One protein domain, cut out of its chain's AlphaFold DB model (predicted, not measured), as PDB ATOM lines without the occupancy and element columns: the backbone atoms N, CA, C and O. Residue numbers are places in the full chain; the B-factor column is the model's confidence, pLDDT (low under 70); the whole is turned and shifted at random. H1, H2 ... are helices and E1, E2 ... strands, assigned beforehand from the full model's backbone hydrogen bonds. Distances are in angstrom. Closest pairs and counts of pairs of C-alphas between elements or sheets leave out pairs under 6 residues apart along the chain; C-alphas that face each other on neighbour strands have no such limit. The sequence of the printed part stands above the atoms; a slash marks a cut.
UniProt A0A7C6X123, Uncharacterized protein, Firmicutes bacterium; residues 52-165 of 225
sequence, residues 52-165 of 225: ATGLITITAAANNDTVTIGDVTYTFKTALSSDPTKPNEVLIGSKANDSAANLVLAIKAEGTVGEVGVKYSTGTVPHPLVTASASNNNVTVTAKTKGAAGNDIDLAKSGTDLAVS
ATOM      1  N   ALA A  52     159.943 128.715 110.052       98.50
ATOM      2  CA  ALA A  52     161.004 129.217 109.195       98.50
ATOM      3  C   ALA A  52     160.428 129.731 107.870       98.50
ATOM      4  O   ALA A  52     159.500 129.132 107.314       98.50
ATOM      5  N   THR A  53     161.005 130.809 107.343       98.56
ATOM      6  CA  THR A  53     160.675 131.329 106.015       98.56
ATOM      7  C   THR A  53     161.927 131.533 105.188       98.56
ATOM      8  O   THR A  53     162.823 132.232 105.651       98.56
ATOM      9  N   GLY A  54     161.939 131.028 103.958       98.56
ATOM     10  CA  GLY A  54     162.946 131.345 102.947       98.56
ATOM     11  C   GLY A  54     162.390 132.275 101.873       98.56
ATOM     12  O   GLY A  54     161.174 132.384 101.694       98.56
ATOM     13  N   LEU A  55     163.284 132.934 101.143       98.44
ATOM     14  CA  LEU A  55     162.926 133.798 100.022       98.44
ATOM     15  C   LEU A  55     163.477 133.223  98.722       98.44
ATOM     16  O   LEU A  55     164.641 132.839  98.661       98.44
ATOM     17  N   ILE A  56     162.658 133.211  97.679       98.62
ATOM     18  CA  ILE A  56     163.093 132.985  96.304       98.62
ATOM     19  C   ILE A  56     162.797 134.259  95.523       98.62
ATOM     20  O   ILE A  56     161.657 134.717  95.500       98.62
ATOM     21  N   THR A  57     163.796 134.824  94.862       98.44
ATOM     22  CA  THR A  57     163.627 135.975  93.972       98.44
ATOM     23  C   THR A  57     163.811 135.521  92.536       98.44
ATOM     24  O   THR A  57     164.818 134.901  92.196       98.44
ATOM     25  N   ILE A  58     162.839 135.840  91.689       98.50
ATOM     26  CA  ILE A  58     162.868 135.533  90.260       98.50
ATOM     27  C   ILE A  58     163.130 136.840  89.518       98.50
ATOM     28  O   ILE A  58     162.301 137.740  89.553       98.50
ATOM     29  N   THR A  59     164.263 136.986  88.844       97.88
ATOM     30  CA  THR A  59     164.507 138.139  87.962       97.88
ATOM     31  C   THR A  59     164.055 137.811  86.544       97.88
ATOM     32  O   THR A  59     163.288 138.566  85.949       97.88
ATOM     33  N   ALA A  60     164.464 136.648  86.033       96.44
ATOM     34  CA  ALA A  60     164.032 136.106  84.749       96.44
ATOM     35  C   ALA A  60     164.257 134.586  84.730       96.44
ATOM     36  O   ALA A  60     165.380 134.134  84.574       96.44
ATOM     37  N   ALA A  61     163.209 133.778  84.896       97.69
ATOM     38  CA  ALA A  61     163.367 132.327  84.797       97.69
ATOM     39  C   ALA A  61     163.669 131.911  83.346       97.69
ATOM     40  O   ALA A  61     162.969 132.337  82.423       97.69
ATOM     41  N   ALA A  62     164.671 131.056  83.148       98.19
ATOM     42  CA  ALA A  62     164.976 130.426  81.870       98.19
ATOM     43  C   ALA A  62     164.404 129.003  81.788       98.19
ATOM     44  O   ALA A  62     164.050 128.366  82.783       98.19
ATOM     45  N   ASN A  63     164.292 128.479  80.565       98.44
ATOM     46  CA  ASN A  63     163.821 127.113  80.351       98.44
ATOM     47  C   ASN A  63     164.778 126.104  81.007       98.44
ATOM     48  O   ASN A  63     165.964 126.076  80.685       98.44
ATOM     49  N   ASN A  64     164.216 125.211  81.817       98.31
ATOM     50  CA  ASN A  64     164.898 124.225  82.656       98.31
ATOM     51  C   ASN A  64     165.631 124.791  83.879       98.31
ATOM     52  O   ASN A  64     166.308 124.016  84.554       98.31
ATOM     53  N   ASP A  65     165.472 126.076  84.207       98.75
ATOM     54  CA  ASP A  65     165.849 126.546  85.539       98.75
ATOM     55  C   ASP A  65     165.020 125.811  86.591       98.75
ATOM     56  O   ASP A  65     163.866 125.436  86.364       98.75
ATOM     57  N   THR A  66     165.603 125.615  87.764       98.69
ATOM     58  CA  THR A  66     164.974 124.861  88.843       98.69
ATOM     59  C   THR A  66     164.989 125.624  90.149       98.69
ATOM     60  O   THR A  66     165.902 126.395  90.439       98.69
ATOM     61  N   VAL A  67     163.976 125.348  90.961       98.75
ATOM     62  CA  VAL A  67     163.944 125.639  92.391       98.75
ATOM     63  C   VAL A  67     163.674 124.325  93.103       98.75
ATOM     64  O   VAL A  67     162.681 123.659  92.820       98.75
ATOM     65  N   THR A  68     164.544 123.963  94.035       98.69
ATOM     66  CA  THR A  68     164.402 122.766  94.863       98.69
ATOM     67  C   THR A  68     164.109 123.189  96.295       98.69
ATOM     68  O   THR A  68     164.810 124.041  96.842       98.69
ATOM     69  N   ILE A  69     163.055 122.620  96.882       98.75
ATOM     70  CA  ILE A  69     162.624 122.861  98.262       98.75
ATOM     71  C   ILE A  69     162.494 121.496  98.942       98.75
ATOM     72  O   ILE A  69     161.668 120.676  98.539       98.75
ATOM     73  N   GLY A  70     163.323 121.227  99.951       98.19
ATOM     74  CA  GLY A  70     163.522 119.866 100.455       98.19
ATOM     75  C   GLY A  70     163.817 118.903  99.299       98.19
ATOM     76  O   GLY A  70     164.702 119.158  98.487       98.19
ATOM     77  N   ASP A  71     163.008 117.850  99.174       97.00
ATOM     78  CA  ASP A  71     163.158 116.831  98.125       97.00
ATOM     79  C   ASP A  71     162.372 117.129  96.831       97.00
ATOM     80  O   ASP A  71     162.445 116.372  95.861       97.00
ATOM     81  N   VAL A  72     161.584 118.212  96.784       98.56
ATOM     82  CA  VAL A  72     160.741 118.540  95.624       98.56
ATOM     83  C   VAL A  72     161.453 119.553  94.738       98.56
ATOM     84  O   VAL A  72     161.802 120.647  95.175       98.56
ATOM     85  N   THR A  73     161.630 119.213  93.460       98.62
ATOM     86  CA  THR A  73     162.205 120.122  92.458       98.62
ATOM     87  C   THR A  73     161.131 120.620  91.499       98.62
ATOM     88  O   THR A  73     160.504 119.829  90.796       98.62
ATOM     89  N   TYR A  74     160.963 121.940  91.446       98.75
ATOM     90  CA  TYR A  74     160.139 122.644  90.474       98.75
ATOM     91  C   TYR A  74     160.994 123.083  89.295       98.75
ATOM     92  O   TYR A  74     162.035 123.710  89.489       98.75
ATOM     93  N   THR A  75     160.555 122.769  88.078       98.75
ATOM     94  CA  THR A  75     161.288 123.099  86.849       98.75
ATOM     95  C   THR A  75     160.529 124.147  86.048       98.75
ATOM     96  O   THR A  75     159.395 123.914  85.640       98.75
ATOM     97  N   PHE A  76     161.155 125.287  85.783       98.75
ATOM     98  CA  PHE A  76     160.599 126.331  84.933       98.75
ATOM     99  C   PHE A  76     160.672 125.925  83.465       98.75
ATOM    100  O   PHE A  76     161.710 125.487  82.970       98.75
ATOM    101  N   LYS A  77     159.564 126.073  82.742       98.62
ATOM    102  CA  LYS A  77     159.444 125.680  81.337       98.62
ATOM    103  C   LYS A  77     158.813 126.789  80.511       98.62
ATOM    104  O   LYS A  77     157.868 127.437  80.947       98.62
ATOM    105  N   THR A  78     159.291 126.966  79.281       98.06
ATOM    106  CA  THR A  78     158.635 127.854  78.299       98.06
ATOM    107  C   THR A  78     157.319 127.276  77.779       98.06
ATOM    108  O   THR A  78     156.460 128.021  77.326       98.06
ATOM    109  N   ALA A  79     157.160 125.954  77.849       97.62
ATOM    110  CA  ALA A  79     155.920 125.233  77.598       97.62
ATOM    111  C   ALA A  79     155.893 123.970  78.469       97.62
ATOM    112  O   ALA A  79     156.918 123.295  78.602       97.62
ATOM    113  N   LEU A  80     154.738 123.666  79.059       97.69
ATOM    114  CA  LEU A  80     154.549 122.476  79.889       97.69
ATOM    115  C   LEU A  80     154.542 121.209  79.023       97.69
ATOM    116  O   LEU A  80     154.000 121.203  77.917       97.69
ATOM    117  N   SER A  81     155.126 120.132  79.538       96.62
ATOM    118  CA  SER A  81     155.121 118.817  78.902       96.62
ATOM    119  C   SER A  81     153.711 118.218  78.950       96.62
ATOM    120  O   SER A  81     153.098 118.149  80.017       96.62
ATOM    121  N   SER A  82     153.201 117.757  77.806       92.12
ATOM    122  CA  SER A  82     151.848 117.189  77.684       92.12
ATOM    123  C   SER A  82     151.812 115.702  77.322       92.12
ATOM    124  O   SER A  82     150.769 115.080  77.494       92.12
ATOM    125  N   ASP A  83     152.918 115.128  76.838       90.00
ATOM    126  CA  ASP A  83     153.001 113.711  76.459       90.00
ATOM    127  C   ASP A  83     154.457 113.177  76.536       90.00
ATOM    128  O   ASP A  83     155.252 113.427  75.625       90.00
ATOM    129  N   PRO A  84     154.858 112.502  77.633       91.50
ATOM    130  CA  PRO A  84     154.109 112.369  78.879       91.50
ATOM    131  C   PRO A  84     154.079 113.693  79.654       91.50
ATOM    132  O   PRO A  84     155.011 114.504  79.585       91.50
ATOM    133  N   THR A  85     153.027 113.899  80.444       93.50
ATOM    134  CA  THR A  85     153.003 114.984  81.430       93.50
ATOM    135  C   THR A  85     154.065 114.737  82.498       93.50
ATOM    136  O   THR A  85     154.279 113.607  82.944       93.50
ATOM    137  N   LYS A  86     154.755 115.800  82.916       96.44
ATOM    138  CA  LYS A  86     155.766 115.737  83.977       96.44
ATOM    139  C   LYS A  86     155.315 116.602  85.149       96.44
ATOM    140  O   LYS A  86     155.122 117.797  84.938       96.44
ATOM    141  N   PRO A  87     155.122 116.052  86.359       96.88
ATOM    142  CA  PRO A  87     154.710 116.849  87.511       96.88
ATOM    143  C   PRO A  87     155.799 117.855  87.912       96.88
ATOM    144  O   PRO A  87     156.974 117.666  87.601       96.88
ATOM    145  N   ASN A  88     155.402 118.900  88.640       98.12
ATOM    146  CA  ASN A  88     156.264 119.967  89.160       98.12
ATOM    147  C   ASN A  88     156.934 120.841  88.080       98.12
ATOM    148  O   ASN A  88     157.942 121.497  88.342       98.12
ATOM    149  N   GLU A  89     156.379 120.900  86.871       98.62
ATOM    150  CA  GLU A  89     156.773 121.918  85.897       98.62
ATOM    151  C   GLU A  89     155.974 123.202  86.141       98.62
ATOM    152  O   GLU A  89     154.769 123.169  86.398       98.62
ATOM    153  N   VAL A  90     156.642 124.346  86.042       98.50
ATOM    154  CA  VAL A  90     156.072 125.682  86.235       98.50
ATOM    155  C   VAL A  90     156.200 126.442  84.925       98.50
ATOM    156  O   VAL A  90     157.301 126.569  84.387       98.50
ATOM    157  N   LEU A  91     155.091 126.955  84.391       98.50
ATOM    158  CA  LEU A  91     155.141 127.745  83.168       98.50
ATOM    159  C   LEU A  91     155.792 129.100  83.469       98.50
ATOM    160  O   LEU A  91     155.368 129.816  84.382       98.50
ATOM    161  N   ILE A  92     156.791 129.466  82.671       98.62
ATOM    162  CA  ILE A  92     157.392 130.799  82.692       98.62
ATOM    163  C   ILE A  92     156.355 131.791  82.162       98.62
ATOM    164  O   ILE A  92     155.891 131.685  81.027       98.62
ATOM    165  N   GLY A  93     155.965 132.741  83.008       97.44
ATOM    166  CA  GLY A  93     155.034 133.800  82.638       97.44
ATOM    167  C   GLY A  93     155.706 134.918  81.838       97.44
ATOM    168  O   GLY A  93     156.930 135.014  81.771       97.44
ATOM    169  N   SER A  94     154.896 135.817  81.277       96.19
ATOM    170  CA  SER A  94     155.373 136.965  80.486       96.19
ATOM    171  C   SER A  94     156.228 137.949  81.289       96.19
ATOM    172  O   SER A  94     156.978 138.738  80.714       96.19
ATOM    173  N   LYS A  95     156.095 137.932  82.618       96.88
ATOM    174  CA  LYS A  95     156.894 138.712  83.561       96.88
ATOM    175  C   LYS A  95     157.380 137.839  84.717       96.88
ATOM    176  O   LYS A  95     156.828 136.778  85.014       96.88
ATOM    177  N   ALA A  96     158.381 138.337  85.436       97.75
ATOM    178  CA  ALA A  96     158.926 137.670  86.613       97.75
ATOM    179  C   ALA A  96     157.880 137.445  87.723       97.75
ATOM    180  O   ALA A  96     157.836 136.373  88.322       97.75
ATOM    181  N   ASN A  97     156.994 138.419  87.959       97.81
ATOM    182  CA  ASN A  97     155.904 138.292  88.933       97.81
ATOM    183  C   ASN A  97     154.874 137.222  88.526       97.81
ATOM    184  O   ASN A  97     154.311 136.558  89.392       97.81
ATOM    185  N   ASP A  98     154.655 137.017  87.225       97.94
ATOM    186  CA  ASP A  98     153.748 135.978  86.729       97.94
ATOM    187  C   ASP A  98     154.362 134.588  86.961       97.94
ATOM    188  O   ASP A  98     153.689 133.675  87.432       97.94
ATOM    189  N   SER A  99     155.672 134.446  86.724       98.38
ATOM    190  CA  SER A  99     156.418 133.215  87.031       98.38
ATOM    191  C   SER A  99     156.433 132.911  88.536       98.38
ATOM    192  O   SER A  99     156.269 131.760  88.936       98.38
ATOM    193  N   ALA A 100     156.569 133.939  89.381       98.56
ATOM    194  CA  ALA A 100     156.488 133.809  90.837       98.56
ATOM    195  C   ALA A 100     155.098 133.345  91.296       98.56
ATOM    196  O   ALA A 100     154.989 132.433  92.117       98.56
ATOM    197  N   ALA A 101     154.032 133.920  90.734       97.88
ATOM    198  CA  ALA A 101     152.665 133.489  91.012       97.88
ATOM    199  C   ALA A 101     152.423 132.035  90.574       97.88
ATOM    200  O   ALA A 101     151.855 131.253  91.336       97.88
ATOM    201  N   ASN A 102     152.906 131.646  89.391       98.19
ATOM    202  CA  ASN A 102     152.801 130.271  88.899       98.19
ATOM    203  C   ASN A 102     153.544 129.275  89.805       98.19
ATOM    204  O   ASN A 102     153.005 128.208  90.100       98.19
ATOM    205  N   LEU A 103     154.734 129.635  90.308       98.56
ATOM    206  CA  LEU A 103     155.469 128.812  91.273       98.56
ATOM    207  C   LEU A 103     154.675 128.626  92.576       98.56
ATOM    208  O   LEU A 103     154.606 127.514  93.091       98.56
ATOM    209  N   VAL A 104     154.034 129.677  93.100       98.44
ATOM    210  CA  VAL A 104     153.191 129.562  94.307       98.44
ATOM    211  C   VAL A 104     152.026 128.599  94.089       98.44
ATOM    212  O   VAL A 104     151.754 127.775  94.963       98.44
ATOM    213  N   LEU A 105     151.356 128.676  92.934       98.06
ATOM    214  CA  LEU A 105     150.265 127.758  92.593       98.06
ATOM    215  C   LEU A 105     150.763 126.311  92.513       98.06
ATOM    216  O   LEU A 105     150.122 125.425  93.070       98.06
ATOM    217  N   ALA A 106     151.937 126.079  91.917       98.12
ATOM    218  CA  ALA A 106     152.559 124.757  91.867       98.12
ATOM    219  C   ALA A 106     152.929 124.228  93.266       98.12
ATOM    220  O   ALA A 106     152.655 123.072  93.573       98.12
ATOM    221  N   ILE A 107     153.497 125.070  94.140       98.56
ATOM    222  CA  ILE A 107     153.859 124.690  95.518       98.56
ATOM    223  C   ILE A 107     152.629 124.274  96.319       98.56
ATOM    224  O   ILE A 107     152.661 123.286  97.051       98.56
ATOM    225  N   LYS A 108     151.529 125.013  96.193       97.75
ATOM    226  CA  LYS A 108     150.286 124.664  96.885       97.75
ATOM    227  C   LYS A 108     149.503 123.559  96.182       97.75
ATOM    228  O   LYS A 108     148.629 122.972  96.808       97.75
ATOM    229  N   ALA A 109     149.809 123.294  94.909       95.12
ATOM    230  CA  ALA A 109     148.929 122.625  93.951       95.12
ATOM    231  C   ALA A 109     147.475 123.106  94.080       95.12
ATOM    232  O   ALA A 109     146.517 122.336  94.044       95.12
ATOM    233  N   GLU A 110     147.335 124.416  94.271       87.00
ATOM    234  CA  GLU A 110     146.060 125.107  94.312       87.00
ATOM    235  C   GLU A 110     145.917 125.827  92.977       87.00
ATOM    236  O   GLU A 110     146.842 126.470  92.486       87.00
ATOM    237  N   GLY A 111     144.773 125.653  92.336       73.94
ATOM    238  CA  GLY A 111     144.461 126.280  91.066       73.94
ATOM    239  C   GLY A 111     143.002 126.033  90.739       73.94
ATOM    240  O   GLY A 111     142.467 124.950  90.976       73.94
ATOM    241  N   THR A 112     142.345 127.051  90.216       81.75
ATOM    242  CA  THR A 112     141.023 126.918  89.618       81.75
ATOM    243  C   THR A 112     141.116 126.161  88.291       81.75
ATOM    244  O   THR A 112     142.195 125.982  87.711       81.75
ATOM    245  N   VAL A 113     139.972 125.682  87.800       70.44
ATOM    246  CA  VAL A 113     139.885 125.089  86.461       70.44
ATOM    247  C   VAL A 113     140.418 126.106  85.444       70.44
ATOM    248  O   VAL A 113     139.914 127.222  85.369       70.44
ATOM    249  N   GLY A 114     141.447 125.723  84.684       76.12
ATOM    250  CA  GLY A 114     142.145 126.610  83.745       76.12
ATOM    251  C   GLY A 114     143.502 127.131  84.233       76.12
ATOM    252  O   GLY A 114     144.212 127.758  83.453       76.12
ATOM    253  N   GLU A 115     143.900 126.852  85.476       88.88
ATOM    254  CA  GLU A 115     145.256 127.143  85.970       88.88
ATOM    255  C   GLU A 115     146.144 125.894  85.981       88.88
ATOM    256  O   GLU A 115     147.314 125.961  85.603       88.88
ATOM    257  N   VAL A 116     145.587 124.736  86.342       92.31
ATOM    258  CA  VAL A 116     146.292 123.447  86.263       92.31
ATOM    259  C   VAL A 116     146.448 123.029  84.800       92.31
ATOM    260  O   VAL A 116     145.489 123.074  84.034       92.31
ATOM    261  N   GLY A 117     147.654 122.630  84.401       92.75
ATOM    262  CA  GLY A 117     148.017 122.346  83.009       92.75
ATOM    263  C   GLY A 117     148.270 123.592  82.155       92.75
ATOM    264  O   GLY A 117     148.621 123.455  80.987       92.75
ATOM    265  N   VAL A 118     148.118 124.794  82.723       95.00
ATOM    266  CA  VAL A 118     148.345 126.076  82.034       95.00
ATOM    267  C   VAL A 118     149.439 126.877  82.729       95.00
ATOM    268  O   VAL A 118     150.384 127.309  82.086       95.00
ATOM    269  N   LYS A 119     149.346 127.060  84.047       96.88
ATOM    270  CA  LYS A 119     150.330 127.788  84.865       96.88
ATOM    271  C   LYS A 119     151.384 126.862  85.468       96.88
ATOM    272  O   LYS A 119     152.527 127.261  85.658       96.88
ATOM    273  N   TYR A 120     151.004 125.622  85.750       97.56
ATOM    274  CA  TYR A 120     151.884 124.551  86.211       97.56
ATOM    275  C   TYR A 120     151.354 123.206  85.714       97.56
ATOM    276  O   TYR A 120     150.180 123.104  85.353       97.56
ATOM    277  N   SER A 121     152.197 122.180  85.643       97.00
ATOM    278  CA  SER A 121     151.812 120.904  85.040       97.00
ATOM    279  C   SER A 121     150.788 120.121  85.859       97.00
ATOM    280  O   SER A 121     150.738 120.177  87.093       97.00
ATOM    281  N   THR A 122     149.974 119.343  85.146       94.31
ATOM    282  CA  THR A 122     149.070 118.359  85.745       94.31
ATOM    283  C   THR A 122     149.859 117.283  86.499       94.31
ATOM    284  O   THR A 122     151.015 116.998  86.191       94.31
ATOM    285  N   GLY A 123     149.243 116.691  87.525       93.69
ATOM    286  CA  GLY A 123     149.896 115.697  88.388       93.69
ATOM    287  C   GLY A 123     150.800 116.289  89.478       93.69
ATOM    288  O   GLY A 123     151.264 115.545  90.337       93.69
ATOM    289  N   THR A 124     151.020 117.607  89.484       96.81
ATOM    290  CA  THR A 124     151.635 118.321  90.614       96.81
ATOM    291  C   THR A 124     150.728 118.221  91.844       96.81
ATOM    292  O   THR A 124     149.523 118.457  91.745       96.81
ATOM    293  N   VAL A 125     151.301 117.873  92.996       96.38
ATOM    294  CA  VAL A 125     150.593 117.721  94.281       96.38
ATOM    295  C   VAL A 125     151.072 118.765  95.294       96.38
ATOM    296  O   VAL A 125     152.185 119.276  95.139       96.38
ATOM    297  N   PRO A 126     150.277 119.099  96.334       97.88
ATOM    298  CA  PRO A 126     150.679 120.099  97.316       97.88
ATOM    299  C   PRO A 126     152.001 119.725  97.987       97.88
ATOM    300  O   PRO A 126     152.173 118.589  98.437       97.88
ATOM    301  N   HIS A 127     152.917 120.685  98.115       98.44
ATOM    302  CA  HIS A 127     154.224 120.435  98.708       98.44
ATOM    303  C   HIS A 127     154.076 119.934 100.155       98.44
ATOM    304  O   HIS A 127     153.403 120.587 100.959       98.44
ATOM    305  N   PRO A 128     154.721 118.825 100.557       98.06
ATOM    306  CA  PRO A 128     154.504 118.230 101.876       98.06
ATOM    307  C   PRO A 128     154.995 119.116 103.030       98.06
ATOM    308  O   PRO A 128     154.301 119.246 104.035       98.06
ATOM    309  N   LEU A 129     156.152 119.767 102.874       98.44
ATOM    310  CA  LEU A 129     156.826 120.493 103.961       98.44
ATOM    311  C   LEU A 129     156.552 122.003 104.039       98.44
ATOM    312  O   LEU A 129     156.784 122.601 105.088       98.44
ATOM    313  N   VAL A 130     156.077 122.641 102.965       98.75
ATOM    314  CA  VAL A 130     155.984 124.107 102.891       98.75
ATOM    315  C   VAL A 130     154.664 124.582 102.297       98.75
ATOM    316  O   VAL A 130     153.940 123.837 101.639       98.75
ATOM    317  N   THR A 131     154.362 125.849 102.539       98.50
ATOM    318  CA  THR A 131     153.428 126.663 101.758       98.50
ATOM    319  C   THR A 131     154.172 127.887 101.225       98.50
ATOM    320  O   THR A 131     155.318 128.125 101.606       98.50
ATOM    321  N   ALA A 132     153.551 128.672 100.349       98.44
ATOM    322  CA  ALA A 132     154.191 129.855  99.784       98.44
ATOM    323  C   ALA A 132     153.225 131.023  99.558       98.44
ATOM    324  O   ALA A 132     152.007 130.864  99.468       98.44
ATOM    325  N   SER A 133     153.773 132.218  99.424       98.12
ATOM    326  CA  SER A 133     153.076 133.396  98.919       98.12
ATOM    327  C   SER A 133     154.021 134.198  98.032       98.12
ATOM    328  O   SER A 133     155.238 134.106  98.174       98.12
ATOM    329  N   ALA A 134     153.467 134.964  97.095       97.44
ATOM    330  CA  ALA A 134     154.247 135.840  96.232       97.44
ATOM    331  C   ALA A 134     153.904 137.303  96.516       97.44
ATOM    332  O   ALA A 134     152.742 137.653  96.719       97.44
ATOM    333  N   SER A 135     154.925 138.150  96.483       97.31
ATOM    334  CA  SER A 135     154.805 139.601  96.421       97.31
ATOM    335  C   SER A 135     155.741 140.093  95.325       97.31
ATOM    336  O   SER A 135     156.962 139.963  95.429       97.31
ATOM    337  N   ASN A 136     155.168 140.615  94.239       96.50
ATOM    338  CA  ASN A 136     155.889 140.887  92.995       96.50
ATOM    339  C   ASN A 136     156.625 139.633  92.495       96.50
ATOM    340  O   ASN A 136     156.002 138.605  92.246       96.50
ATOM    341  N   ASN A 137     157.941 139.719  92.336       97.50
ATOM    342  CA  ASN A 137     158.807 138.647  91.866       97.50
ATOM    343  C   ASN A 137     159.502 137.873  93.003       97.50
ATOM    344  O   ASN A 137     160.374 137.045  92.741       97.50
ATOM    345  N   ASN A 138     159.121 138.145  94.252       98.12
ATOM    346  CA  ASN A 138     159.600 137.438  95.428       98.12
ATOM    347  C   ASN A 138     158.560 136.416  95.884       98.12
ATOM    348  O   ASN A 138     157.397 136.758  96.092       98.12
ATOM    349  N   VAL A 139     158.998 135.180  96.087       98.69
ATOM    350  CA  VAL A 139     158.214 134.086  96.656       98.69
ATOM    351  C   VAL A 139     158.736 133.808  98.059       98.69
ATOM    352  O   VAL A 139     159.862 133.346  98.234       98.69
ATOM    353  N   THR A 140     157.919 134.094  99.067       98.69
ATOM    354  CA  THR A 140     158.185 133.686 100.447       98.69
ATOM    355  C   THR A 140     157.685 132.264 100.627       98.69
ATOM    356  O   THR A 140     156.499 131.987 100.452       98.69
ATOM    357  N   VAL A 141     158.595 131.365 100.978       98.69
ATOM    358  CA  VAL A 141     158.302 129.964 101.279       98.69
ATOM    359  C   VAL A 141     158.305 129.794 102.788       98.69
ATOM    360  O   VAL A 141     159.287 130.140 103.435       98.69
ATOM    361  N   THR A 142     157.235 129.243 103.349       98.69
ATOM    362  CA  THR A 142     157.049 129.088 104.796       98.69
ATOM    363  C   THR A 142     156.928 127.615 105.154       98.69
ATOM    364  O   THR A 142     156.096 126.903 104.588       98.69
ATOM    365  N   ALA A 143     157.721 127.162 106.124       98.69
ATOM    366  CA  ALA A 143     157.625 125.810 106.660       98.69
ATOM    367  C   ALA A 143     156.235 125.556 107.270       98.69
ATOM    368  O   ALA A 143     155.700 126.385 108.010       98.69
ATOM    369  N   LYS A 144     155.642 124.394 106.976       97.81
ATOM    370  CA  LYS A 144     154.385 123.952 107.600       97.81
ATOM    371  C   LYS A 144     154.602 123.565 109.062       97.81
ATOM    372  O   LYS A 144     153.788 123.912 109.916       97.81
ATOM    373  N   THR A 145     155.714 122.891 109.345       96.12
ATOM    374  CA  THR A 145     156.153 122.586 110.709       96.12
ATOM    375  C   THR A 145     156.883 123.796 111.281       96.12
ATOM    376  O   THR A 145     157.898 124.235 110.738       96.12
ATOM    377  N   LYS A 146     156.350 124.354 112.370       96.31
ATOM    378  CA  LYS A 146     156.998 125.436 113.123       96.31
ATOM    379  C   LYS A 146     158.148 124.892 113.968       96.31
ATOM    380  O   LYS A 146     158.210 123.694 114.229       96.31
ATOM    381  N   GLY A 147     159.009 125.789 114.433       96.00
ATOM    382  CA  GLY A 147     160.181 125.426 115.218       96.00
ATOM    383  C   GLY A 147     161.446 125.333 114.376       96.00
ATOM    384  O   GLY A 147     161.444 125.588 113.167       96.00
ATOM    385  N   ALA A 148     162.535 124.954 115.033       94.94
ATOM    386  CA  ALA A 148     163.849 124.821 114.432       94.94
ATOM    387  C   ALA A 148     163.892 123.726 113.359       94.94
ATOM    388  O   ALA A 148     164.648 123.858 112.405       94.94
ATOM    389  N   ALA A 149     163.024 122.711 113.440       94.31
ATOM    390  CA  ALA A 149     162.913 121.670 112.415       94.31
ATOM    391  C   ALA A 149     162.614 122.238 111.012       94.31
ATOM    392  O   ALA A 149     163.098 121.718 110.011       94.31
ATOM    393  N   GLY A 150     161.860 123.341 110.921       96.94
ATOM    394  CA  GLY A 150     161.604 124.018 109.646       96.94
ATOM    395  C   GLY A 150     162.848 124.681 109.041       96.94
ATOM    396  O   GLY A 150     162.875 124.940 107.838       96.94
ATOM    397  N   ASN A 151     163.883 124.943 109.848       97.38
ATOM    398  CA  ASN A 151     165.143 125.518 109.379       97.38
ATOM    399  C   ASN A 151     165.960 124.535 108.555       97.38
ATOM    400  O   ASN A 151     166.817 124.993 107.814       97.38
ATOM    401  N   ASP A 152     165.718 123.231 108.681       96.19
ATOM    402  CA  ASP A 152     166.484 122.196 107.988       96.19
ATOM    403  C   ASP A 152     165.937 121.847 106.604       96.19
ATOM    404  O   ASP A 152     166.509 121.009 105.917       96.19
ATOM    405  N   ILE A 153     164.863 122.509 106.168       98.44
ATOM    406  CA  ILE A 153     164.334 122.345 104.816       98.44
ATOM    407  C   ILE A 153     165.293 123.018 103.835       98.44
ATOM    408  O   ILE A 153     165.428 124.248 103.832       98.44
ATOM    409  N   ASP A 154     165.923 122.198 102.998       98.56
ATOM    410  CA  ASP A 154     166.846 122.649 101.964       98.56
ATOM    411  C   ASP A 154     166.152 123.571 100.958       98.56
ATOM    412  O   ASP A 154     164.976 123.409 100.618       98.56
ATOM    413  N   LEU A 155     166.898 124.561 100.485       98.50
ATOM    414  CA  LEU A 155     166.473 125.511  99.476       98.50
ATOM    415  C   LEU A 155     167.616 125.707  98.484       98.50
ATOM    416  O   LEU A 155     168.685 126.213  98.820       98.50
ATOM    417  N   ALA A 156     167.381 125.308  97.242       98.44
ATOM    418  CA  ALA A 156     168.367 125.397  96.179       98.44
ATOM    419  C   ALA A 156     167.732 125.875  94.875       98.44
ATOM    420  O   ALA A 156     166.512 125.887  94.703       98.44
ATOM    421  N   LYS A 157     168.586 126.282  93.942       98.25
ATOM    422  CA  LYS A 157     168.187 126.731  92.611       98.25
ATOM    423  C   LYS A 157     169.206 126.301  91.565       98.25
ATOM    424  O   LYS A 157     170.378 126.094  91.886       98.25
ATOM    425  N   SER A 158     168.786 126.312  90.311       98.00
ATOM    426  CA  SER A 158     169.676 126.488  89.163       98.00
ATOM    427  C   SER A 158     169.336 127.793  88.432       98.00
ATOM    428  O   SER A 158     168.426 128.515  88.838       98.00
ATOM    429  N   GLY A 159     170.122 128.150  87.417       95.12
ATOM    430  CA  GLY A 159     169.942 129.402  86.681       95.12
ATOM    431  C   GLY A 159     170.589 130.616  87.353       95.12
ATOM    432  O   GLY A 159     170.769 130.682  88.577       95.12
ATOM    433  N   THR A 160     170.985 131.585  86.531       95.38
ATOM    434  CA  THR A 160     171.682 132.813  86.950       95.38
ATOM    435  C   THR A 160     170.738 133.869  87.506       95.38
ATOM    436  O   THR A 160     171.109 134.592  88.424       95.38
ATOM    437  N   ASP A 161     169.510 133.910  86.998       97.19
ATOM    438  CA  ASP A 161     168.533 134.972  87.259       97.19
ATOM    439  C   ASP A 161     167.482 134.588  88.308       97.19
ATOM    440  O   ASP A 161     166.499 135.300  88.528       97.19
ATOM    441  N   LEU A 162     167.707 133.462  88.981       98.25
ATOM    442  CA  LEU A 162     167.031 133.081  90.211       98.25
ATOM    443  C   LEU A 162     167.956 133.369  91.396       98.25
ATOM    444  O   LEU A 162     169.174 133.207  91.296       98.25
ATOM    445  N   ALA A 163     167.393 133.722  92.545       98.12
ATOM    446  CA  ALA A 163     168.107 133.817  93.813       98.12
ATOM    447  C   ALA A 163     167.307 133.138  94.926       98.12
ATOM    448  O   ALA A 163     166.079 133.139  94.902       98.12
ATOM    449  N   VAL A 164     168.012 132.562  95.896       98.38
ATOM    450  CA  VAL A 164     167.436 131.995  97.121       98.38
ATOM    451  C   VAL A 164     168.079 132.678  98.320       98.38
ATOM    452  O   VAL A 164     169.247 133.061  98.241       98.38
ATOM    453  N   SER A 165     167.334 132.846  99.412       97.88
ATOM    454  CA  SER A 165     167.821 133.530 100.615       97.88
ATOM    455  C   SER A 165     169.069 132.862 101.183       97.88
ATOM    456  O   SER A 165     170.005 133.558 101.563       97.88
TER     457      SER A 165
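This is residues 52 to 165 of the 225 residues of an uncharacterized protein of Firmicutes bacterium (UniProt A0A7C6X123). Two curled four-stranded sheets, E5 E6 E1 E8 and E4 E3 E2 E7, stand partly face to face like an open V, near each other at E8 and E7, and the long helix H1 fills the wider side between them, next to E5 and E4. Short H2 lies at one end, and residues 109 to 129 form a long stretch with no named element. The printed part has 114 residues, in the order E1 E2 E3 E4 H1 E5 E6 H2 E7 E8; the first sheet is antiparallel, the second mixed. The class is mixed, helices and strands, with 55 residues in named elements, under half. The whole is compact, with a radius of gyration of the C-alphas of 12.9 A, and only just elongated, spanning 40 by 27 by 22 A.

E1, residues 53 to 58, begins at C-alpha 53 (160.675, 131.329, 106.015) and is 16.5 A long. E2 is residues 66 to 69, E3 residues 72 to 77, 16.0 A, and E4 residues 89 to 91. H1, residues 96 to 108, starts at C-alpha 96 (158.926, 137.670, 86.613) and is 18.7 A long. E5, residues 130 to 135, is 16.8 A and E6, residues 138 to 143, is 16.3 A. H2 is residues 148 to 152, E7 residues 155 to 157, and E8, residues 162 to 164, ends at C-alpha 164 (167.436, 131.995, 97.121).

The sheets form a sandwich, two sheets face to face, the facing parts 10.1 A centre to centre and their best planes 25 degrees apart. In one sheet, N 133 and O 140 of the hairpin E5 and E6 are 2.9 A apart, N 56 and O 139 of E1 and E6 2.9 A, and N 57 and O 163 of E1 and E8 2.8 A. In the other, E4 and E3 are parallel, with N 90 and O 75 at 2.8 A; the hairpin E2 and E3 has N 67 and O 74 at 2.9 A, and antiparallel E2 and E7 have N 68 and O 156 at 2.8 A. H1 makes two layers, a helix on one face of a sheet, with each: its height is 7.7 A over the first, along the strands, and 9.2 A over the second, slantwise to them. The closest C-alphas of H1 and E5 are those of Val 104 and Ala 132, 5.6 A; of H1 and E4, Val 90 and Leu 103, 6.0 A. H2 only grazes the first sheet, with residues 149 to 152. In H1 every O i to N i+4 pair is within hydrogen-bond range; in H2 0 of 1 is, but 2 of 2 O i to N i+3 pairs are.

The C-alphas farthest apart, of Asp 83 and Gly 147, are 41.1 A apart. The printed part has no cut; the links E3 to E4 and H1 to E5 are long. The mean pLDDT of the printed part is 96.5, and no printed residue is under 70.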